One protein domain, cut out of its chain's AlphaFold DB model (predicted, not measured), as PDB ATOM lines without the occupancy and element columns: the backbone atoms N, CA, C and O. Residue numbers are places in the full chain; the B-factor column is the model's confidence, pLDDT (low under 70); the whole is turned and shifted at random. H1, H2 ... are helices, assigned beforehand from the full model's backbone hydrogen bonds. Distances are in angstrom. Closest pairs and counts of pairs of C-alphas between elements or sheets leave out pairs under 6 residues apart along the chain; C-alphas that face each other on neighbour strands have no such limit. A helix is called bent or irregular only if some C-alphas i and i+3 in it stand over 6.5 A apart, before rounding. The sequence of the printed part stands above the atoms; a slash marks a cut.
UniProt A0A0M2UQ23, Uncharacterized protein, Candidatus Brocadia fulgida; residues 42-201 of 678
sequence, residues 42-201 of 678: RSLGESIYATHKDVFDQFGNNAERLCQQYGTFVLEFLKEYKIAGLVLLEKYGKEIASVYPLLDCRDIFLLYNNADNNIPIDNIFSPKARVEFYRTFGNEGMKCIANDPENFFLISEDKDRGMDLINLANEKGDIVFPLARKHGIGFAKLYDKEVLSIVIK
ATOM      1  N   ARG A  42     153.351 220.152 134.275       50.31
ATOM      2  CA  ARG A  42     152.562 220.812 135.324       50.31
ATOM      3  C   ARG A  42     151.062 220.751 135.042       50.31
ATOM      4  O   ARG A  42     150.313 220.493 135.970       50.31
ATOM      5  N   SER A  43     150.625 220.879 133.786       53.69
ATOM      6  CA  SER A  43     149.207 220.752 133.418       53.69
ATOM      7  C   SER A  43     148.714 219.307 133.496       53.69
ATOM      8  O   SER A  43     147.594 219.073 133.946       53.69
ATOM      9  N   LEU A  44     149.552 218.328 133.131       51.75
ATOM     10  CA  LEU A  44     149.244 216.909 133.320       51.75
ATOM     11  C   LEU A  44     149.129 216.582 134.820       51.75
ATOM     12  O   LEU A  44     148.187 215.907 135.226       51.75
ATOM     13  N   GLY A  45     150.028 217.128 135.649       58.38
ATOM     14  CA  GLY A  45     149.975 217.026 137.112       58.38
ATOM     15  C   GLY A  45     148.750 217.708 137.735       58.38
ATOM     16  O   GLY A  45     148.081 217.107 138.571       58.38
ATOM     17  N   GLU A  46     148.398 218.917 137.291       60.22
ATOM     18  CA  GLU A  46     147.213 219.660 137.746       60.22
ATOM     19  C   GLU A  46     145.906 218.967 137.337       60.22
ATOM     20  O   GLU A  46     144.973 218.890 138.136       60.22
ATOM     21  N   SER A  47     145.844 218.391 136.131       66.25
ATOM     22  CA  SER A  47     144.690 217.615 135.659       66.25
ATOM     23  C   SER A  47     144.496 216.327 136.464       66.25
ATOM     24  O   SER A  47     143.364 215.967 136.797       66.25
ATOM     25  N   ILE A  48     145.582 215.623 136.800       66.19
ATOM     26  CA  ILE A  48     145.529 214.402 137.618       66.19
ATOM     27  C   ILE A  48     145.111 214.745 139.053       66.19
ATOM     28  O   ILE A  48     144.235 214.073 139.603       66.19
ATOM     29  N   TYR A  49     145.675 215.817 139.621       65.94
ATOM     30  CA  TYR A  49     145.342 216.314 140.958       65.94
ATOM     31  C   TYR A  49     143.877 216.746 141.061       65.94
ATOM     32  O   TYR A  49     143.200 216.398 142.021       65.94
ATOM     33  N   ALA A  50     143.348 217.447 140.052       70.56
ATOM     34  CA  ALA A  50     141.940 217.839 140.014       70.56
ATOM     35  C   ALA A  50     140.988 216.630 139.947       70.56
ATOM     36  O   ALA A  50     139.921 216.657 140.559       70.56
ATOM     37  N   THR A  51     141.381 215.564 139.241       77.06
ATOM     38  CA  THR A  51     140.541 214.372 139.019       77.06
ATOM     39  C   THR A  51     140.540 213.403 140.213       77.06
ATOM     40  O   THR A  51     139.545 212.716 140.438       77.06
ATOM     41  N   HIS A  52     141.618 213.376 141.003       78.94
ATOM     42  CA  HIS A  52     141.792 212.496 142.174       78.94
ATOM     43  C   HIS A  52     142.008 213.286 143.471       78.94
ATOM     44  O   HIS A  52     142.704 212.834 144.383       78.94
ATOM     45  N   LYS A  53     141.448 214.499 143.537       78.06
ATOM     46  CA  LYS A  53     141.633 215.434 144.653       78.06
ATOM     47  C   LYS A  53     141.271 214.801 145.997       78.06
ATOM     48  O   LYS A  53     141.988 214.980 146.971       78.06
ATOM     49  N   ASP A  54     140.206 214.006 146.019       77.62
ATOM     50  CA  ASP A  54     139.755 213.223 147.168       77.62
ATOM     51  C   ASP A  54     140.829 212.261 147.702       77.62
ATOM     52  O   ASP A  54     141.014 212.144 148.913       77.62
ATOM     53  N   VAL A  55     141.579 211.610 146.810       82.00
ATOM     54  CA  VAL A  55     142.652 210.668 147.164       82.00
ATOM     55  C   VAL A  55     143.881 211.404 147.696       82.00
ATOM     56  O   VAL A  55     144.465 210.989 148.699       82.00
ATOM     57  N   PHE A  56     144.272 212.510 147.056       76.62
ATOM     58  CA  PHE A  56     145.406 213.327 147.501       76.62
ATOM     59  C   PHE A  56     145.127 214.035 148.827       76.62
ATOM     60  O   PHE A  56     146.005 214.060 149.685       76.62
ATOM     61  N   ASP A  57     143.909 214.531 149.045       73.56
ATOM     62  CA  ASP A  57     143.512 215.127 150.323       73.56
ATOM     63  C   ASP A  57     143.534 214.076 151.454       73.56
ATOM     64  O   ASP A  57     143.888 214.388 152.592       73.56
ATOM     65  N   GLN A  58     143.205 212.813 151.148       74.12
ATOM     66  CA  GLN A  58     143.168 211.727 152.132       74.12
ATOM     67  C   GLN A  58     144.547 211.122 152.457       74.12
ATOM     68  O   GLN A  58     144.807 210.788 153.614       74.12
ATOM     69  N   PHE A  59     145.423 210.940 151.464       73.56
ATOM     70  CA  PHE A  59     146.704 210.227 151.621       73.56
ATOM     71  C   PHE A  59     147.945 211.121 151.468       73.56
ATOM     72  O   PHE A  59     149.062 210.676 151.753       73.56
ATOM     73  N   GLY A  60     147.768 212.375 151.047       77.19
ATOM     74  CA  GLY A  60     148.803 213.401 150.963       77.19
ATOM     75  C   GLY A  60     150.053 212.947 150.211       77.19
ATOM     76  O   GLY A  60     149.987 212.310 149.156       77.19
ATOM     77  N   ASN A  61     151.210 213.227 150.812       73.06
ATOM     78  CA  ASN A  61     152.530 212.925 150.253       73.06
ATOM     79  C   ASN A  61     152.735 211.433 149.926       73.06
ATOM     80  O   ASN A  61     153.568 211.108 149.080       73.06
ATOM     81  N   ASN A  62     151.992 210.514 150.559       73.12
ATOM     82  CA  ASN A  62     152.095 209.089 150.246       73.12
ATOM     83  C   ASN A  62     151.504 208.770 148.865       73.12
ATOM     84  O   ASN A  62     152.144 208.065 148.088       73.12
ATOM     85  N   ALA A  63     150.332 209.325 148.529       75.06
ATOM     86  CA  ALA A  63     149.729 209.147 147.205       75.06
ATOM     87  C   ALA A  63     150.592 209.779 146.108       75.06
ATOM     88  O   ALA A  63     150.792 209.167 145.062       75.06
ATOM     89  N   GLU A  64     151.157 210.962 146.362       75.69
ATOM     90  CA  GLU A  64     152.056 211.632 145.418       75.69
ATOM     91  C   GLU A  64     153.327 210.814 145.164       75.69
ATOM     92  O   GLU A  64     153.652 210.519 144.012       75.69
ATOM     93  N   ARG A  65     153.999 210.366 146.230       87.75
ATOM     94  CA  ARG A  65     155.206 209.536 146.131       87.75
ATOM     95  C   ARG A  65     154.945 208.230 145.380       87.75
ATOM     96  O   ARG A  65     155.687 207.903 144.455       87.75
ATOM     97  N   LEU A  66     153.903 207.486 145.757       80.50
ATOM     98  CA  LEU A  66     153.583 206.196 145.140       80.50
ATOM     99  C   LEU A  66     153.144 206.363 143.676       80.50
ATOM    100  O   LEU A  66     153.568 205.584 142.825       80.50
ATOM    101  N   CYS A  67     152.363 207.401 143.358       83.62
ATOM    102  CA  CYS A  67     151.947 207.705 141.988       83.62
ATOM    103  C   CYS A  67     153.136 208.089 141.093       83.62
ATOM    104  O   CYS A  67     153.193 207.667 139.940       83.62
ATOM    105  N   GLN A  68     154.105 208.855 141.605       83.56
ATOM    106  CA  GLN A  68     155.336 209.168 140.865       83.56
ATOM    107  C   GLN A  68     156.203 207.923 140.639       83.56
ATOM    108  O   GLN A  68     156.841 207.793 139.597       83.56
ATOM    109  N   GLN A  69     156.223 207.005 141.607       85.94
ATOM    110  CA  GLN A  69     157.070 205.817 141.569       85.94
ATOM    111  C   GLN A  69     156.500 204.687 140.697       85.94
ATOM    112  O   GLN A  69     157.268 203.994 140.030       85.94
ATOM    113  N   TYR A  70     155.178 204.489 140.698       86.56
ATOM    114  CA  TYR A  70     154.526 203.341 140.055       86.56
ATOM    115  C   TYR A  70     153.534 203.721 138.944       86.56
ATOM    116  O   TYR A  70     153.185 202.872 138.127       86.56
ATOM    117  N   GLY A  71     153.124 204.988 138.852       87.81
ATOM    118  CA  GLY A  71     152.187 205.493 137.847       87.81
ATOM    119  C   GLY A  71     150.791 205.794 138.400       87.81
ATOM    120  O   GLY A  71     150.489 205.573 139.571       87.81
ATOM    121  N   THR A  72     149.916 206.309 137.534       87.44
ATOM    122  CA  THR A  72     148.604 206.873 137.911       87.44
ATOM    123  C   THR A  72     147.598 205.859 138.444       87.44
ATOM    124  O   THR A  72     146.688 206.253 139.168       87.44
ATOM    125  N   PHE A  73     147.771 204.565 138.156       88.81
ATOM    126  CA  PHE A  73     146.876 203.511 138.650       88.81
ATOM    127  C   PHE A  73     146.785 203.466 140.181       88.81
ATOM    128  O   PHE A  73     145.768 203.065 140.742       88.81
ATOM    129  N   VAL A  74     147.851 203.903 140.861       88.12
ATOM    130  CA  VAL A  74     147.916 204.027 142.319       88.12
ATOM    131  C   VAL A  74     146.744 204.842 142.851       88.12
ATOM    132  O   VAL A  74     146.193 204.509 143.894       88.12
ATOM    133  N   LEU A  75     146.345 205.893 142.135       87.62
ATOM    134  CA  LEU A  75     145.276 206.784 142.571       87.62
ATOM    135  C   LEU A  75     143.916 206.084 142.524       87.62
ATOM    136  O   LEU A  75     143.143 206.206 143.470       87.62
ATOM    137  N   GLU A  76     143.652 205.299 141.479       87.69
ATOM    138  CA  GLU A  76     142.442 204.474 141.373       87.69
ATOM    139  C   GLU A  76     142.415 203.388 142.457       87.69
ATOM    140  O   GLU A  76     141.411 203.211 143.146       87.69
ATOM    141  N   PHE A  77     143.548 202.719 142.678       86.06
ATOM    142  CA  PHE A  77     143.673 201.657 143.675       86.06
ATOM    143  C   PHE A  77     143.502 202.177 145.114       86.06
ATOM    144  O   PHE A  77     142.799 201.575 145.928       86.06
ATOM    145  N   LEU A  78     144.100 203.330 145.438       83.62
ATOM    146  CA  LEU A  78     143.935 203.999 146.733       83.62
ATOM    147  C   LEU A  78     142.512 204.522 146.936       83.62
ATOM    148  O   LEU A  78     142.000 204.465 148.054       83.62
ATOM    149  N   LYS A  79     141.857 205.004 145.877       85.88
ATOM    150  CA  LYS A  79     140.462 205.449 145.939       85.88
ATOM    151  C   LYS A  79     139.526 204.314 146.341       85.88
ATOM    152  O   LYS A  79     138.654 204.502 147.191       85.88
ATOM    153  N   GLU A  80     139.714 203.143 145.741       86.44
ATOM    154  CA  GLU A  80     138.840 201.988 145.941       86.44
ATOM    155  C   GLU A  80     139.117 201.269 147.275       86.44
ATOM    156  O   GLU A  80     138.189 201.023 148.048       86.44
ATOM    157  N   TYR A  81     140.389 201.007 147.606       84.06
ATOM    158  CA  TYR A  81     140.776 200.175 148.761       84.06
ATOM    159  C   TYR A  81     141.320 200.953 149.965       84.06
ATOM    160  O   TYR A  81     141.619 200.368 151.012       84.06
ATOM    161  N   LYS A  82     141.426 202.279 149.853       84.44
ATOM    162  CA  LYS A  82     141.771 203.205 150.939       84.44
ATOM    163  C   LYS A  82     143.038 202.773 151.696       84.44
ATOM    164  O   LYS A  82     144.071 202.502 151.092       84.44
ATOM    165  N   ILE A  83     142.963 202.707 153.029       76.69
ATOM    166  CA  ILE A  83     144.093 202.380 153.912       76.69
ATOM    167  C   ILE A  83     144.651 200.981 153.608       76.69
ATOM    168  O   ILE A  83     145.865 200.809 153.619       76.69
ATOM    169  N   ALA A  84     143.798 200.001 153.288       75.38
ATOM    170  CA  ALA A  84     144.261 198.663 152.913       75.38
ATOM    171  C   ALA A  84     145.051 198.705 151.597       75.38
ATOM    172  O   ALA A  84     146.136 198.136 151.507       75.38
ATOM    173  N   GLY A  85     144.559 199.462 150.610       79.75
ATOM    174  CA  GLY A  85     145.273 199.702 149.356       79.75
ATOM    175  C   GLY A  85     146.632 200.371 149.568       79.75
ATOM    176  O   GLY A  85     147.621 199.948 148.974       79.75
ATOM    177  N   LEU A  86     146.704 201.360 150.468       79.44
ATOM    178  CA  LEU A  86     147.960 202.020 150.829       79.44
ATOM    179  C   LEU A  86     148.967 201.029 151.415       79.44
ATOM    180  O   LEU A  86     150.100 200.972 150.951       79.44
ATOM    181  N   VAL A  87     148.553 200.218 152.391       80.12
ATOM    182  CA  VAL A  87     149.427 199.214 153.018       80.12
ATOM    183  C   VAL A  87     149.983 198.233 151.981       80.12
ATOM    184  O   VAL A  87     151.169 197.905 152.021       80.12
ATOM    185  N   LEU A  88     149.159 197.793 151.025       82.75
ATOM    186  CA  LEU A  88     149.596 196.883 149.963       82.75
ATOM    187  C   LEU A  88     150.556 197.544 148.975       82.75
ATOM    188  O   LEU A  88     151.554 196.932 148.614       82.75
ATOM    189  N   LEU A  89     150.298 198.784 148.561       83.25
ATOM    190  CA  LEU A  89     151.171 199.517 147.640       83.25
ATOM    191  C   LEU A  89     152.520 199.883 148.271       83.25
ATOM    192  O   LEU A  89     153.543 199.864 147.588       83.25
ATOM    193  N   GLU A  90     152.548 200.176 149.569       79.62
ATOM    194  CA  GLU A  90     153.794 200.382 150.315       79.62
ATOM    195  C   GLU A  90     154.627 199.097 150.395       79.62
ATOM    196  O   GLU A  90     155.855 199.145 150.332       79.62
ATOM    197  N   LYS A  91     153.964 197.939 150.510       80.69
ATOM    198  CA  LYS A  91     154.626 196.639 150.672       80.69
ATOM    199  C   LYS A  91     155.023 195.977 149.344       80.69
ATOM    200  O   LYS A  91     156.099 195.393 149.275       80.69
ATOM    201  N   TYR A  92     154.178 196.076 148.316       82.62
ATOM    202  CA  TYR A  92     154.272 195.331 147.049       82.62
ATOM    203  C   TYR A  92     154.086 196.222 145.807       82.62
ATOM    204  O   TYR A  92     153.667 195.758 144.746       82.62
ATOM    205  N   GLY A  93     154.311 197.534 145.919       82.81
ATOM    206  CA  GLY A  93     153.953 198.489 144.863       82.81
ATOM    207  C   GLY A  93     154.604 198.211 143.505       82.81
ATOM    208  O   GLY A  93     153.966 198.404 142.471       82.81
ATOM    209  N   LYS A  94     155.834 197.684 143.486       84.38
ATOM    210  CA  LYS A  94     156.537 197.318 142.247       84.38
ATOM    211  C   LYS A  94     155.897 196.097 141.578       84.38
ATOM    212  O   LYS A  94     155.755 196.051 140.357       84.38
ATOM    213  N   GLU A  95     155.514 195.114 142.376       81.69
ATOM    214  CA  GLU A  95     154.909 193.857 141.958       81.69
ATOM    215  C   GLU A  95     153.483 194.097 141.461       81.69
ATOM    216  O   GLU A  95     153.134 193.655 140.364       81.69
ATOM    217  N   ILE A  96     152.705 194.890 142.203       86.06
ATOM    218  CA  ILE A  96     151.373 195.360 141.818       86.06
ATOM    219  C   ILE A  96     151.442 196.119 140.486       86.06
ATOM    220  O   ILE A  96     150.697 195.794 139.562       86.06
ATOM    221  N   ALA A  97     152.389 197.053 140.331       86.75
ATOM    222  CA  ALA A  97     152.578 197.782 139.076       86.75
ATOM    223  C   ALA A  97     152.898 196.856 137.889       86.75
ATOM    224  O   ALA A  97     152.503 197.133 136.758       86.75
ATOM    225  N   SER A  98     153.587 195.735 138.133       85.44
ATOM    226  CA  SER A  98     153.936 194.767 137.087       85.44
ATOM    227  C   SER A  98     152.754 193.915 136.606       85.44
ATOM    228  O   SER A  98     152.760 193.469 135.457       85.44
ATOM    229  N   VAL A  99     151.748 193.680 137.460       84.50
ATOM    230  CA  VAL A  99     150.556 192.877 137.127       84.50
ATOM    231  C   VAL A  99     149.343 193.727 136.755       84.50
ATOM    232  O   VAL A  99     148.467 193.218 136.062       84.50
ATOM    233  N   TYR A 100     149.312 195.009 137.132       86.25
ATOM    234  CA  TYR A 100     148.234 195.951 136.805       86.25
ATOM    235  C   TYR A 100     147.831 195.981 135.320       86.25
ATOM    236  O   TYR A 100     146.640 195.941 135.029       86.25
ATOM    237  N   PRO A 101     148.757 195.936 134.342       87.00
ATOM    238  CA  PRO A 101     148.367 195.889 132.931       87.00
ATOM    239  C   PRO A 101     147.646 194.595 132.512       87.00
ATOM    240  O   PRO A 101     147.134 194.509 131.399       87.00
ATOM    241  N   LEU A 102     147.676 193.560 133.353       85.31
ATOM    242  CA  LEU A 102     147.202 192.212 133.051       85.31
ATOM    243  C   LEU A 102     146.002 191.794 133.915       85.31
ATOM    244  O   LEU A 102     145.367 190.789 133.599       85.31
ATOM    245  N   LEU A 103     145.684 192.508 134.993       85.12
ATOM    246  CA  LEU A 103     144.666 192.124 135.971       85.12
ATOM    247  C   LEU A 103     143.960 193.379 136.504       85.12
ATOM    248  O   LEU A 103     144.582 194.433 136.583       85.12
ATOM    249  N   ASP A 104     142.672 193.291 136.837       87.88
ATOM    250  CA  ASP A 104     141.936 194.458 137.335       87.88
ATOM    251  C   ASP A 104     142.271 194.782 138.805       87.88
ATOM    252  O   ASP A 104     142.852 193.973 139.533       87.88
ATOM    253  N   CYS A 105     141.916 195.992 139.258       84.19
ATOM    254  CA  CYS A 105     142.199 196.446 140.623       84.19
ATOM    255  C   CYS A 105     141.617 195.514 141.697       84.19
ATOM    256  O   CYS A 105     142.222 195.355 142.757       84.19
ATOM    257  N   ARG A 106     140.471 194.880 141.423       86.31
ATOM    258  CA  ARG A 106     139.778 193.997 142.363       86.31
ATOM    259  C   ARG A 106     140.508 192.685 142.557       86.31
ATOM    260  O   ARG A 106     140.748 192.284 143.694       86.31
ATOM    261  N   ASP A 107     140.878 192.033 141.471       85.69
ATOM    262  CA  ASP A 107     141.618 190.784 141.498       85.69
ATOM    263  C   ASP A 107     143.036 190.985 142.040       85.69
ATOM    264  O   ASP A 107     143.523 190.163 142.814       85.69
ATOM    265  N   ILE A 108     143.675 192.116 141.729       85.31
ATOM    266  CA  ILE A 108     144.949 192.509 142.346       85.31
ATOM    267  C   ILE A 108     144.778 192.671 143.851       85.31
ATOM    268  O   ILE A 108     145.575 192.143 144.626       85.31
ATOM    269  N   PHE A 109     143.739 193.379 144.289       84.75
ATOM    270  CA  PHE A 109     143.487 193.545 145.709       84.75
ATOM    271  C   PHE A 109     143.283 192.191 146.398       84.75
ATOM    272  O   PHE A 109     143.933 191.927 147.402       84.75
ATOM    273  N   LEU A 110     142.461 191.294 145.844       83.31
ATOM    274  CA  LEU A 110     142.247 189.955 146.407       83.31
ATOM    275  C   LEU A 110     143.534 189.119 146.461       83.31
ATOM    276  O   LEU A 110     143.789 188.458 147.468       83.31
ATOM    277  N   LEU A 111     144.360 189.195 145.416       80.19
ATOM    278  CA  LEU A 111     145.622 188.470 145.320       80.19
ATOM    279  C   LEU A 111     146.612 188.866 146.428       80.19
ATOM    280  O   LEU A 111     147.228 187.988 147.030       80.19
ATOM    281  N   TYR A 112     146.752 190.167 146.709       78.50
ATOM    282  CA  TYR A 112     147.751 190.688 147.656       78.50
ATOM    283  C   TYR A 112     147.217 190.931 149.078       78.50
ATOM    284  O   TYR A 112     148.010 191.006 150.015       78.50
ATOM    285  N   ASN A 113     145.897 191.048 149.271       76.88
ATOM    286  CA  ASN A 113     145.279 191.306 150.579       76.88
ATOM    287  C   ASN A 113     145.042 190.037 151.419       76.88
ATOM    288  O   ASN A 113     144.617 190.128 152.571       76.88
ATOM    289  N   ASN A 114     145.265 188.847 150.861       68.19
ATOM    290  CA  ASN A 114     145.017 187.599 151.573       68.19
ATOM    291  C   ASN A 114     146.148 187.302 152.578       68.19
ATOM    292  O   ASN A 114     147.296 187.102 152.185       68.19
ATOM    293  N   ALA A 115     145.822 187.268 153.873       57.75
ATOM    294  CA  ALA A 115     146.792 187.117 154.962       57.75
ATOM    295  C   ALA A 115     147.522 185.758 154.963       57.75
ATOM    296  O   ALA A 115     148.654 185.682 155.440       57.75
ATOM    297  N   ASP A 116     146.905 184.716 154.394       55.12
ATOM    298  CA  ASP A 116     147.506 183.381 154.254       55.12
ATOM    299  C   ASP A 116     148.448 183.282 153.038       55.12
ATOM    300  O   ASP A 116     149.298 182.395 152.966       55.12
ATOM    301  N   ASN A 117     148.351 184.228 152.097       58.22
ATOM    302  CA  ASN A 117     149.234 184.333 150.943       58.22
ATOM    303  C   ASN A 117     150.424 185.236 151.305       58.22
ATOM    304  O   ASN A 117     150.543 186.370 150.840       58.22
ATOM    305  N   ASN A 118     151.350 184.740 152.126       55.06
ATOM    306  CA  ASN A 118     152.665 185.370 152.289       55.06
ATOM    307  C   ASN A 118     153.526 185.088 151.049       55.06
ATOM    308  O   ASN A 118     154.498 184.353 151.138       55.06
ATOM    309  N   ILE A 119     153.127 185.617 149.889       54.69
ATOM    310  CA  ILE A 119     153.660 185.312 148.551       54.69
ATOM    311  C   ILE A 119     155.193 185.511 148.512       54.69
ATOM    312  O   ILE A 119     155.652 186.644 148.402       54.69
ATOM    313  N   PRO A 120     156.019 184.443 148.492       51.53
ATOM    314  CA  PRO A 120     157.447 184.517 148.166       51.53
ATOM    315  C   PRO A 120     157.663 184.459 146.638       51.53
ATOM    316  O   PRO A 120     158.784 184.352 146.141       51.53
ATOM    317  N   ILE A 121     156.562 184.472 145.880       53.44
ATOM    318  CA  ILE A 121     156.456 184.076 144.475       53.44
ATOM    319  C   ILE A 121     156.824 185.222 143.515       53.44
ATOM    320  O   ILE A 121     157.050 184.985 142.328       53.44
ATOM    321  N   ASP A 122     156.924 186.457 144.018       57.06
ATOM    322  CA  ASP A 122     157.188 187.663 143.220       57.06
ATOM    323  C   ASP A 122     158.485 187.582 142.397       57.06
ATOM    324  O   ASP A 122     158.570 188.168 141.317       57.06
ATOM    325  N   ASN A 123     159.455 186.782 142.856       61.66
ATOM    326  CA  ASN A 123     160.744 186.567 142.190       61.66
ATOM    327  C   ASN A 123     160.862 185.223 141.445       61.66
ATOM    328  O   ASN A 123     161.870 184.996 140.778       61.66
ATOM    329  N   ILE A 124     159.878 184.321 141.567       67.19
ATOM    330  CA  ILE A 124     159.971 182.940 141.055       67.19
ATOM    331  C   ILE A 124     159.278 182.801 139.695       67.19
ATOM    332  O   ILE A 124     159.831 182.195 138.778       67.19
ATOM    333  N   PHE A 125     158.091 183.396 139.533       74.81
ATOM    334  CA  PHE A 125     157.318 183.317 138.291       74.81
ATOM    335  C   PHE A 125     157.124 184.692 137.655       74.81
ATOM    336  O   PHE A 125     156.866 185.689 138.331       74.81
ATOM    337  N   SER A 126     157.186 184.741 136.320       81.38
ATOM    338  CA  SER A 126     156.910 185.977 135.577       81.38
ATOM    339  C   SER A 126     155.510 186.533 135.910       81.38
ATOM    340  O   SER A 126     154.587 185.738 136.129       81.38
ATOM    341  N   PRO A 127     155.300 187.866 135.886       79.38
ATOM    342  CA  PRO A 127     153.984 188.474 136.120       79.38
ATOM    343  C   PRO A 127     152.874 187.845 135.267       79.38
ATOM    344  O   PRO A 127     151.789 187.557 135.762       79.38
ATOM    345  N   LYS A 128     153.184 187.527 134.004       83.38
ATOM    346  CA  LYS A 128     152.254 186.876 133.075       83.38
ATOM    347  C   LYS A 128     151.848 185.468 133.521       83.38
ATOM    348  O   LYS A 128     150.669 185.144 133.477       83.38
ATOM    349  N   ALA A 129     152.803 184.644 133.957       83.12
ATOM    350  CA  ALA A 129     152.522 183.282 134.416       83.12
ATOM    351  C   ALA A 129     151.650 183.271 135.682       83.12
ATOM    352  O   ALA A 129     150.745 182.451 135.798       83.12
ATOM    353  N   ARG A 130     151.878 184.216 136.602       82.38
ATOM    354  CA  ARG A 130     151.081 184.350 137.831       82.38
ATOM    355  C   ARG A 130     149.647 184.766 137.552       82.38
ATOM    356  O   ARG A 130     148.729 184.175 138.105       82.38
ATOM    357  N   VAL A 131     149.458 185.749 136.675       84.19
ATOM    358  CA  VAL A 131     148.119 186.204 136.284       84.19
ATOM    359  C   VAL A 131     147.343 185.086 135.591       84.19
ATOM    360  O   VAL A 131     146.176 184.877 135.904       84.19
ATOM    361  N   GLU A 132     147.984 184.333 134.698       87.81
ATOM    362  CA  GLU A 132     147.328 183.215 134.011       87.81
ATOM    363  C   GLU A 132     146.911 182.102 134.984       87.81
ATOM    364  O   GLU A 132     145.795 181.582 134.918       87.81
ATOM    365  N   PHE A 133     147.780 181.782 135.941       87.44
ATOM    366  CA  PHE A 133     147.488 180.804 136.980       87.44
ATOM    367  C   PHE A 133     146.359 181.265 137.908       87.44
ATOM    368  O   PHE A 133     145.423 180.506 138.151       87.44
ATOM    369  N   TYR A 134     146.387 182.526 138.355       86.94
ATOM    370  CA  TYR A 134     145.317 183.120 139.159       86.94
ATOM    371  C   TYR A 134     143.973 183.105 138.423       86.94
ATOM    372  O   TYR A 134     142.964 182.716 138.997       86.94
ATOM    373  N   ARG A 135     143.942 183.450 137.130       87.81
ATOM    374  CA  ARG A 135     142.707 183.378 136.328       87.81
ATOM    375  C   ARG A 135     142.158 181.960 136.217       87.81
ATOM    376  O   ARG A 135     140.948 181.778 136.125       87.81
ATOM    377  N   THR A 136     143.044 180.968 136.195       88.88
ATOM    378  CA  THR A 136     142.658 179.569 136.016       88.88
ATOM    379  C   THR A 136     142.189 178.934 137.323       88.88
ATOM    380  O   THR A 136     141.169 178.251 137.314       88.88
ATOM    381  N   PHE A 137     142.895 179.164 138.434       89.25
ATOM    382  CA  PHE A 137     142.707 178.441 139.701       89.25
ATOM    383  C   PHE A 137     142.289 179.327 140.888       89.25
ATOM    384  O   PHE A 137     142.006 178.822 141.976       89.25
ATOM    385  N   GLY A 138     142.226 180.643 140.695       87.38
ATOM    386  CA  GLY A 138     141.774 181.610 141.689       87.38
ATOM    387  C   GLY A 138     142.634 181.668 142.953       87.38
ATOM    388  O   GLY A 138     143.771 181.193 143.005       87.38
ATOM    389  N   ASN A 139     142.055 182.250 144.005       82.31
ATOM    390  CA  ASN A 139     142.699 182.387 145.315       82.31
ATOM    391  C   ASN A 139     143.084 181.037 145.941       82.31
ATOM    392  O   ASN A 139     144.129 180.947 146.580       82.31
ATOM    393  N   GLU A 140     142.281 179.992 145.721       84.62
ATOM    394  CA  GLU A 140     142.546 178.642 146.236       84.62
ATOM    395  C   GLU A 140     143.802 178.030 145.599       84.62
ATOM    396  O   GLU A 140     144.656 177.485 146.299       84.62
ATOM    397  N   GLY A 141     143.983 178.201 144.285       86.69
ATOM    398  CA  GLY A 141     145.226 177.820 143.617       86.69
ATOM    399  C   GLY A 141     146.426 178.602 144.146       86.69
ATOM    400  O   GLY A 141     147.474 178.014 144.415       86.69
ATOM    401  N   MET A 142     146.274 179.918 144.340       84.56
ATOM    402  CA  MET A 142     147.348 180.765 144.872       84.56
ATOM    403  C   MET A 142     147.784 180.348 146.280       84.56
ATOM    404  O   MET A 142     148.980 180.331 146.564       84.56
ATOM    405  N   LYS A 143     146.833 179.949 147.130       84.75
ATOM    406  CA  LYS A 143     147.102 179.431 148.476       84.75
ATOM    407  C   LYS A 143     147.989 178.185 148.439       84.75
ATOM    408  O   LYS A 143     148.954 178.090 149.192       84.75
ATOM    409  N   CYS A 144     147.719 177.270 147.509       84.44
ATOM    410  CA  CYS A 144     148.458 176.013 147.370       84.44
ATOM    411  C   CYS A 144     149.933 176.198 146.964       84.44
ATOM    412  O   CYS A 144     150.758 175.322 147.228       84.44
ATOM    413  N   ILE A 145     150.272 177.321 146.322       81.94
ATOM    414  CA  ILE A 145     151.640 177.642 145.876       81.94
ATOM    415  C   ILE A 145     152.347 178.668 146.773       81.94
ATOM    416  O   ILE A 145     153.521 178.960 146.551       81.94
ATOM    417  N   ALA A 146     151.657 179.222 147.776       76.06
ATOM    418  CA  ALA A 146     152.210 180.244 148.663       76.06
ATOM    419  C   ALA A 146     153.379 179.707 149.505       76.06
ATOM    420  O   ALA A 146     154.412 180.365 149.609       76.06
ATOM    421  N   ASN A 147     153.236 178.497 150.056       72.44
ATOM    422  CA  ASN A 147     154.254 177.872 150.908       72.44
ATOM    423  C   ASN A 147     155.218 176.951 150.139       72.44
ATOM    424  O   ASN A 147     156.362 176.789 150.556       72.44
ATOM    425  N   ASP A 148     154.773 176.365 149.024       80.56
ATOM    426  CA  ASP A 148     155.595 175.526 148.142       80.56
ATOM    427  C   ASP A 148     155.349 175.916 146.671       80.56
ATOM    428  O   ASP A 148     154.418 175.407 146.034       80.56
ATOM    429  N   PRO A 149     156.172 176.821 146.106       82.81
ATOM    430  CA  PRO A 149     156.044 177.259 144.719       82.81
ATOM    431  C   PRO A 149     156.147 176.121 143.694       82.81
ATOM    432  O   PRO A 149     155.657 176.281 142.576       82.81
ATOM    433  N   GLU A 150     156.735 174.966 144.036       83.19
ATOM    434  CA  GLU A 150     156.805 173.818 143.120       83.19
ATOM    435  C   GLU A 150     155.419 173.257 142.776       83.19
ATOM    436  O   GLU A 150     155.230 172.698 141.691       83.19
ATOM    437  N   ASN A 151     154.422 173.459 143.647       87.50
ATOM    438  CA  ASN A 151     153.042 173.039 143.401       87.50
ATOM    439  C   ASN A 151     152.439 173.700 142.156       87.50
ATOM    440  O   ASN A 151     151.530 173.133 141.553       87.50
ATOM    441  N   PHE A 152     152.989 174.838 141.712       87.19
ATOM    442  CA  PHE A 152     152.601 175.496 140.467       87.19
ATOM    443  C   PHE A 152     152.663 174.534 139.279       87.19
ATOM    444  O   PHE A 152     151.714 174.462 138.504       87.19
ATOM    445  N   PHE A 153     153.749 173.766 139.148       86.56
ATOM    446  CA  PHE A 153     153.940 172.859 138.014       86.56
ATOM    447  C   PHE A 153     152.965 171.685 138.051       86.56
ATOM    448  O   PHE A 153     152.447 171.292 137.012       86.56
ATOM    449  N   LEU A 154     152.694 171.160 139.247       86.44
ATOM    450  CA  LEU A 154     151.794 170.026 139.430       86.44
ATOM    451  C   LEU A 154     150.329 170.414 139.180       86.44
ATOM    452  O   LEU A 154     149.587 169.653 138.571       86.44
ATOM    453  N   ILE A 155     149.918 171.606 139.622       89.44
ATOM    454  CA  ILE A 155     148.560 172.124 139.411       89.44
ATOM    455  C   ILE A 155     148.359 172.554 137.948       89.44
ATOM    456  O   ILE A 155     147.285 172.358 137.392       89.44
ATOM    457  N   SER A 156     149.390 173.119 137.311       86.81
ATOM    458  CA  SER A 156     149.295 173.666 135.947       86.81
ATOM    459  C   SER A 156     149.403 172.623 134.831       86.81
ATOM    460  O   SER A 156     149.316 173.000 133.665       86.81
ATOM    461  N   GLU A 157     149.634 171.345 135.144       85.25
ATOM    462  CA  GLU A 157     149.801 170.287 134.135       85.25
ATOM    463  C   GLU A 157     148.526 170.085 133.300       85.25
ATOM    464  O   GLU A 157     148.583 169.980 132.076       85.25
ATOM    465  N   ASP A 158     147.374 170.061 133.968       89.19
ATOM    466  CA  ASP A 158     146.053 169.920 133.364       89.19
ATOM    467  C   ASP A 158     145.022 170.634 134.243       89.19
ATOM    468  O   ASP A 158     145.054 170.515 135.468       89.19
ATOM    469  N   LYS A 159     144.108 171.390 133.627       89.31
ATOM    470  CA  LYS A 159     143.169 172.249 134.361       89.31
ATOM    471  C   LYS A 159     142.246 171.448 135.282       89.31
ATOM    472  O   LYS A 159     142.050 171.843 136.432       89.31
ATOM    473  N   ASP A 160     141.689 170.346 134.791       89.19
ATOM    474  CA  ASP A 160     140.720 169.551 135.547       89.19
ATOM    475  C   ASP A 160     141.425 168.800 136.684       89.19
ATOM    476  O   ASP A 160     140.964 168.812 137.826       89.19
ATOM    477  N   ARG A 161     142.613 168.241 136.417       87.75
ATOM    478  CA  ARG A 161     143.465 167.634 137.455       87.75
ATOM    479  C   ARG A 161     143.948 168.641 138.494       87.75
ATOM    480  O   ARG A 161     144.016 168.297 139.672       87.75
ATOM    481  N   GLY A 162     144.282 169.859 138.077       90.12
ATOM    482  CA  GLY A 162     144.696 170.941 138.964       90.12
ATOM    483  C   GLY A 162     143.582 171.333 139.931       90.12
ATOM    484  O   GLY A 162     143.818 171.412 141.135       90.12
ATOM    485  N   MET A 163     142.351 171.478 139.430       91.69
ATOM    486  CA  MET A 163     141.171 171.728 140.268       91.69
ATOM    487  C   MET A 163     140.887 170.574 141.231       91.69
ATOM    488  O   MET A 163     140.651 170.803 142.416       91.69
ATOM    489  N   ASP A 164     140.966 169.333 140.750       91.19
ATOM    490  CA  ASP A 164     140.827 168.144 141.592       91.19
ATOM    491  C   ASP A 164     141.858 168.111 142.724       91.19
ATOM    492  O   ASP A 164     141.531 167.746 143.853       91.19
ATOM    493  N   LEU A 165     143.104 168.485 142.432       91.19
ATOM    494  CA  LEU A 165     144.184 168.505 143.410       91.19
ATOM    495  C   LEU A 165     143.989 169.608 144.455       91.19
ATOM    496  O   LEU A 165     144.202 169.352 145.638       91.19
ATOM    497  N   ILE A 166     143.540 170.796 144.041       92.00
ATOM    498  CA  ILE A 166     143.200 171.902 144.949       92.00
ATOM    499  C   ILE A 166     142.044 171.499 145.870       92.00
ATOM    500  O   ILE A 166     142.136 171.663 147.085       92.00
ATOM    501  N   ASN A 167     140.982 170.903 145.324       91.94
ATOM    502  CA  ASN A 167     139.852 170.424 146.122       91.94
ATOM    503  C   ASN A 167     140.289 169.357 147.134       91.94
ATOM    504  O   ASN A 167     139.901 169.404 148.301       91.94
ATOM    505  N   LEU A 168     141.150 168.431 146.708       90.38
ATOM    506  CA  LEU A 168     141.693 167.395 147.579       90.38
ATOM    507  C   LEU A 168     142.598 167.978 148.676       90.38
ATOM    508  O   LEU A 168     142.573 167.495 149.807       90.38
ATOM    509  N   ALA A 169     143.375 169.019 148.365       89.81
ATOM    510  CA  ALA A 169     144.186 169.744 149.340       89.81
ATOM    511  C   ALA A 169     143.314 170.494 150.351       89.81
ATOM    512  O   ALA A 169     143.606 170.480 151.542       89.81
ATOM    513  N   ASN A 170     142.200 171.076 149.913       88.56
ATOM    514  CA  ASN A 170     141.247 171.725 150.809       88.56
ATOM    515  C   ASN A 170     140.549 170.728 151.749       88.56
ATOM    516  O   ASN A 170     140.298 171.050 152.908       88.56
ATOM    517  N   GLU A 171     140.288 169.503 151.288       88.81
ATOM    518  CA  GLU A 171     139.709 168.437 152.111       88.81
ATOM    519  C   GLU A 171     140.732 167.829 153.091       88.81
ATOM    520  O   GLU A 171     140.449 167.651 154.278       88.81
ATOM    521  N   LYS A 172     141.935 167.492 152.607       86.25
ATOM    522  CA  LYS A 172     142.898 166.642 153.333       86.25
ATOM    523  C   LYS A 172     144.137 167.396 153.836       86.25
ATOM    524  O   LYS A 172     144.897 166.857 154.643       86.25
ATOM    525  N   GLY A 173     144.300 168.656 153.449       86.88
ATOM    526  CA  GLY A 173     145.456 169.511 153.721       86.88
ATOM    527  C   GLY A 173     146.570 169.380 152.678       86.88
ATOM    528  O   GLY A 173     146.568 168.471 151.846       86.88
ATOM    529  N   ASP A 174     147.587 170.238 152.792       85.94
ATOM    530  CA  ASP A 174     148.723 170.342 151.853       85.94
ATOM    531  C   ASP A 174     149.556 169.054 151.709       85.94
ATOM    532  O   ASP A 174     150.352 168.911 150.782       85.94
ATOM    533  N   ILE A 175     149.344 168.069 152.588       85.69
ATOM    534  CA  ILE A 175     149.969 166.741 152.532       85.69
ATOM    535  C   ILE A 175     149.728 166.009 151.200       85.69
ATOM    536  O   ILE A 175     150.486 165.107 150.843       85.69
ATOM    537  N   VAL A 176     148.689 166.388 150.450       88.12
ATOM    538  CA  VAL A 176     148.344 165.759 149.170       88.12
ATOM    539  C   VAL A 176     149.346 166.083 148.067       88.12
ATOM    540  O   VAL A 176     149.554 165.245 147.195       88.12
ATOM    541  N   PHE A 177     150.004 167.246 148.104       88.75
ATOM    542  CA  PHE A 177     150.936 167.677 147.060       88.75
ATOM    543  C   PHE A 177     152.179 166.786 146.941       88.75
ATOM    544  O   PHE A 177     152.421 166.260 145.849       88.75
ATOM    545  N   PRO A 178     152.953 166.528 148.017       86.56
ATOM    546  CA  PRO A 178     154.100 165.625 147.929       86.56
ATOM    547  C   PRO A 178     153.684 164.189 147.568       86.56
ATOM    548  O   PRO A 178     154.406 163.497 146.850       86.56
ATOM    549  N   LEU A 179     152.502 163.741 148.007       85.62
ATOM    550  CA  LEU A 179     151.983 162.411 147.681       85.62
ATOM    551  C   LEU A 179     151.551 162.299 146.218       85.62
ATOM    552  O   LEU A 179     151.890 161.318 145.561       85.62
ATOM    553  N   ALA A 180     150.867 163.310 145.688       86.56
ATOM    554  CA  ALA A 180     150.484 163.372 144.286       86.56
ATOM    555  C   ALA A 180     151.714 163.445 143.371       86.56
ATOM    556  O   ALA A 180     151.749 162.757 142.354       86.56
ATOM    557  N   ARG A 181     152.759 164.186 143.767       87.12
ATOM    558  CA  ARG A 181     154.037 164.260 143.039       87.12
ATOM    559  C   ARG A 181     154.727 162.895 142.941       87.12
ATOM    560  O   ARG A 181     155.299 162.567 141.908       87.12
ATOM    561  N   LYS A 182     154.673 162.095 144.013       83.44
ATOM    562  CA  LYS A 182     155.374 160.803 144.105       83.44
ATOM    563  C   LYS A 182     154.562 159.611 143.581       83.44
ATOM    564  O   LYS A 182     155.135 158.707 142.982       83.44
ATOM    565  N   HIS A 183     153.252 159.588 143.824       81.38
ATOM    566  CA  HIS A 183     152.376 158.430 143.587       81.38
ATOM    567  C   HIS A 183     151.162 158.739 142.692       81.38
ATOM    568  O   HIS A 183     150.381 157.840 142.381       81.38
ATOM    569  N   GLY A 184     150.992 159.992 142.262       85.38
ATOM    570  CA  GLY A 184     149.848 160.457 141.480       85.38
ATOM    571  C   GLY A 184     148.633 160.843 142.333       85.38
ATOM    572  O   GLY A 184     148.442 160.374 143.455       85.38
ATOM    573  N   ILE A 185     147.764 161.696 141.779       84.50
ATOM    574  CA  ILE A 185     146.564 162.219 142.465       84.50
ATOM    575  C   ILE A 185     145.605 161.087 142.867       84.50
ATOM    576  O   ILE A 185     145.002 161.126 143.940       84.50
ATOM    577  N   GLY A 186     145.489 160.048 142.032       84.81
ATOM    578  CA  GLY A 186     144.630 158.892 142.302       84.81
ATOM    579  C   GLY A 186     144.961 158.202 143.626       84.81
ATOM    580  O   GLY A 186     144.052 157.808 144.348       84.81
ATOM    581  N   PHE A 187     146.241 158.143 143.999       85.50
ATOM    582  CA  PHE A 187     146.666 157.580 145.278       85.50
ATOM    583  C   PHE A 187     146.151 158.401 146.469       85.50
ATOM    584  O   PHE A 187     145.561 157.848 147.395       85.50
ATOM    585  N   ALA A 188     146.309 159.726 146.430       84.00
ATOM    586  CA  ALA A 188     145.853 160.612 147.503       84.00
ATOM    587  C   ALA A 188     144.316 160.636 147.645       84.00
ATOM    588  O   ALA A 188     143.787 160.898 148.728       84.00
ATOM    589  N   LYS A 189     143.576 160.330 146.571       86.31
ATOM    590  CA  LYS A 189     142.112 160.187 146.617       86.31
ATOM    591  C   LYS A 189     141.669 158.948 147.403       86.31
ATOM    592  O   LYS A 189     140.697 159.045 148.144       86.31
ATOM    593  N   LEU A 190     142.391 157.832 147.288       85.31
ATOM    594  CA  LEU A 190     141.996 156.529 147.842       85.31
ATOM    595  C   LEU A 190     141.978 156.456 149.376       85.31
ATOM    596  O   LEU A 190     141.250 155.634 149.925       85.31
ATOM    597  N   TYR A 191     142.775 157.278 150.060       84.38
ATOM    598  CA  TYR A 191     143.004 157.155 151.502       84.38
ATOM    599  C   TYR A 191     142.610 158.417 152.275       84.38
ATOM    600  O   TYR A 191     142.674 159.528 151.745       84.38
ATOM    601  N   ASP A 192     142.196 158.248 153.531       87.00
ATOM    602  CA  ASP A 192     141.882 159.358 154.437       87.00
ATOM    603  C   ASP A 192     143.149 160.105 154.906       87.00
ATOM    604  O   ASP A 192     144.281 159.655 154.713       87.00
ATOM    605  N   LYS A 193     142.963 161.273 155.535       86.12
ATOM    606  CA  LYS A 193     144.068 162.123 156.008       86.12
ATOM    607  C   LYS A 193     145.008 161.400 156.983       86.12
ATOM    608  O   LYS A 193     146.216 161.638 156.948       86.12
ATOM    609  N   GLU A 194     144.475 160.523 157.830       86.06
ATOM    610  CA  GLU A 194     145.259 159.785 158.823       86.06
ATOM    611  C   GLU A 194     146.194 158.790 158.133       86.06
ATOM    612  O   GLU A 194     147.403 158.827 158.355       86.06
ATOM    613  N   VAL A 195     145.679 157.976 157.211       87.81
ATOM    614  CA  VAL A 195     146.483 157.035 156.423       87.81
ATOM    615  C   VAL A 195     147.530 157.776 155.593       87.81
ATOM    616  O   VAL A 195     148.692 157.378 155.588       87.81
ATOM    617  N   LEU A 196     147.169 158.892 154.949       88.94
ATOM    618  CA  LEU A 196     148.128 159.702 154.187       88.94
ATOM    619  C   LEU A 196     149.266 160.230 155.080       88.94
ATOM    620  O   LEU A 196     150.425 160.200 154.667       88.94
ATOM    621  N   SER A 197     148.970 160.645 156.317       88.56
ATOM    622  CA  SER A 197     149.997 161.087 157.273       88.56
ATOM    623  C   SER A 197     150.964 159.959 157.662       88.56
ATOM    624  O   SER A 197     152.178 160.172 157.747       88.56
ATOM    625  N   ILE A 198     150.446 158.734 157.801       90.25
ATOM    626  CA  ILE A 198     151.245 157.538 158.078       90.25
ATOM    627  C   ILE A 198     152.138 157.218 156.875       90.25
ATOM    628  O   ILE A 198     153.329 156.976 157.050       90.25
ATOM    629  N   VAL A 199     151.605 157.279 155.651       87.62
ATOM    630  CA  VAL A 199     152.373 157.028 154.421       87.62
ATOM    631  C   VAL A 199     153.472 158.069 154.219       87.62
ATOM    632  O   VAL A 199     154.577 157.712 153.828       87.62
ATOM    633  N   ILE A 200     153.238 159.346 154.523       87.25
ATOM    634  CA  ILE A 200     154.296 160.364 154.419       87.25
ATOM    635  C   ILE A 200     155.472 160.028 155.332       87.25
ATOM    636  O   ILE A 200     156.630 160.125 154.922       87.25
ATOM    637  N   LYS A 201     155.180 159.613 156.567       88.38
ATOM    638  CA  LYS A 201     156.214 159.387 157.573       88.38
ATOM    639  C   LYS A 201     156.891 158.031 157.415       88.38
ATOM    640  O   LYS A 201     158.115 157.955 157.370       88.38
TER     641      LYS A 201
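Overview. This is residues 42 to 201 of the 678 residues of an uncharacterized protein of Candidatus Brocadia fulgida (UniProt A0A0M2UQ23). A long rod of short helices, wound like a loose solenoid, runs from H1 at one end to H11 at the other, with helices near each other in the chain stacked in turn along the axis. The bent helices H4 and H6 fold back on themselves within it, H5 lies nearest the middle, and residues 42 to 47 of H1 stick out at one end. The printed part has 160 residues with eleven named helices, H1 to H11 in chain order, and no named strand; its class is all helix. It is loose, with a radius of gyration of the C-alphas of 19.9 A, and spans 66 by 24 by 21 A.

Along the chain. H1, residues 42 to 51, begins at C-alpha 42 (152.562, 220.812, 135.324). H2 holds residues 53 to 59 and H3 residues 61 to 70, 14.1 A long. H4, residues 73 to 102, was assigned as one helix by its hydrogen bonds but is bent: C-alphas 80 and 83 are 9.6 A apart. Its arms are H4a, residues 73 to 80, and H4b, residues 83 to 102, 23.4 A long; H4b is irregular, with C-alphas 91 and 94 8.7 A apart. H5 holds residues 105 to 113. H6, residues 127 to 146, likewise one helix by its hydrogen bonds, is bent, with C-alphas 136 and 139 9.7 A apart; its arms are H6a, residues 127 to 136, and H6b, residues 139 to 146. H7 is residues 151 to 155, H8 residues 159 to 172, 19.8 A long, H9 residues 176 to 183, H10 residues 185 to 190, and H11 residues 193 to 201, ending at C-alpha 201 (156.214, 159.387, 157.573).

Arrangement. H1 is close to H2 but not clearly touching, C-alphas 49 and 56 being closest at 7.2 A. H2 touches H4a, closest at C-alphas 55 and 79, 5.8 A. H3 touches H4b with H4b's residues 89 to 97 alone, closest at C-alphas 70 and 97, 6.0 A, at a shallow tilt of 17 degrees, the same way. H4b touches H5, closest at C-alphas 88 and 112, 6.9 A. H6b touches H7, closest at C-alphas 145 and 151, 5.4 A. H8 touches H9 with H8's residues 165 to 169 alone, closest at C-alphas 169 and 176, 5.8 A. H9 touches H10, about perpendicular at 75 degrees, closest at C-alphas 176 and 188, 6.0 A. H11 is close to H9 but not clearly touching, closest at C-alphas 179 and 200, 7.4 A. Every O i to N i+4 pair is within hydrogen-bond range in the helices and arms other than H4b, with 12 of 16.

Size, cuts and confidence. The C-alphas of Ser 43 and Ile 198, the two farthest apart, are 67.9 A apart. The printed part has no cut. The link from H5 to H6 is long, 13 residues; the other links are tight. Mean pLDDT of the printed part is 81.2; residues 42 to 49 and 114 to 124 are under 70.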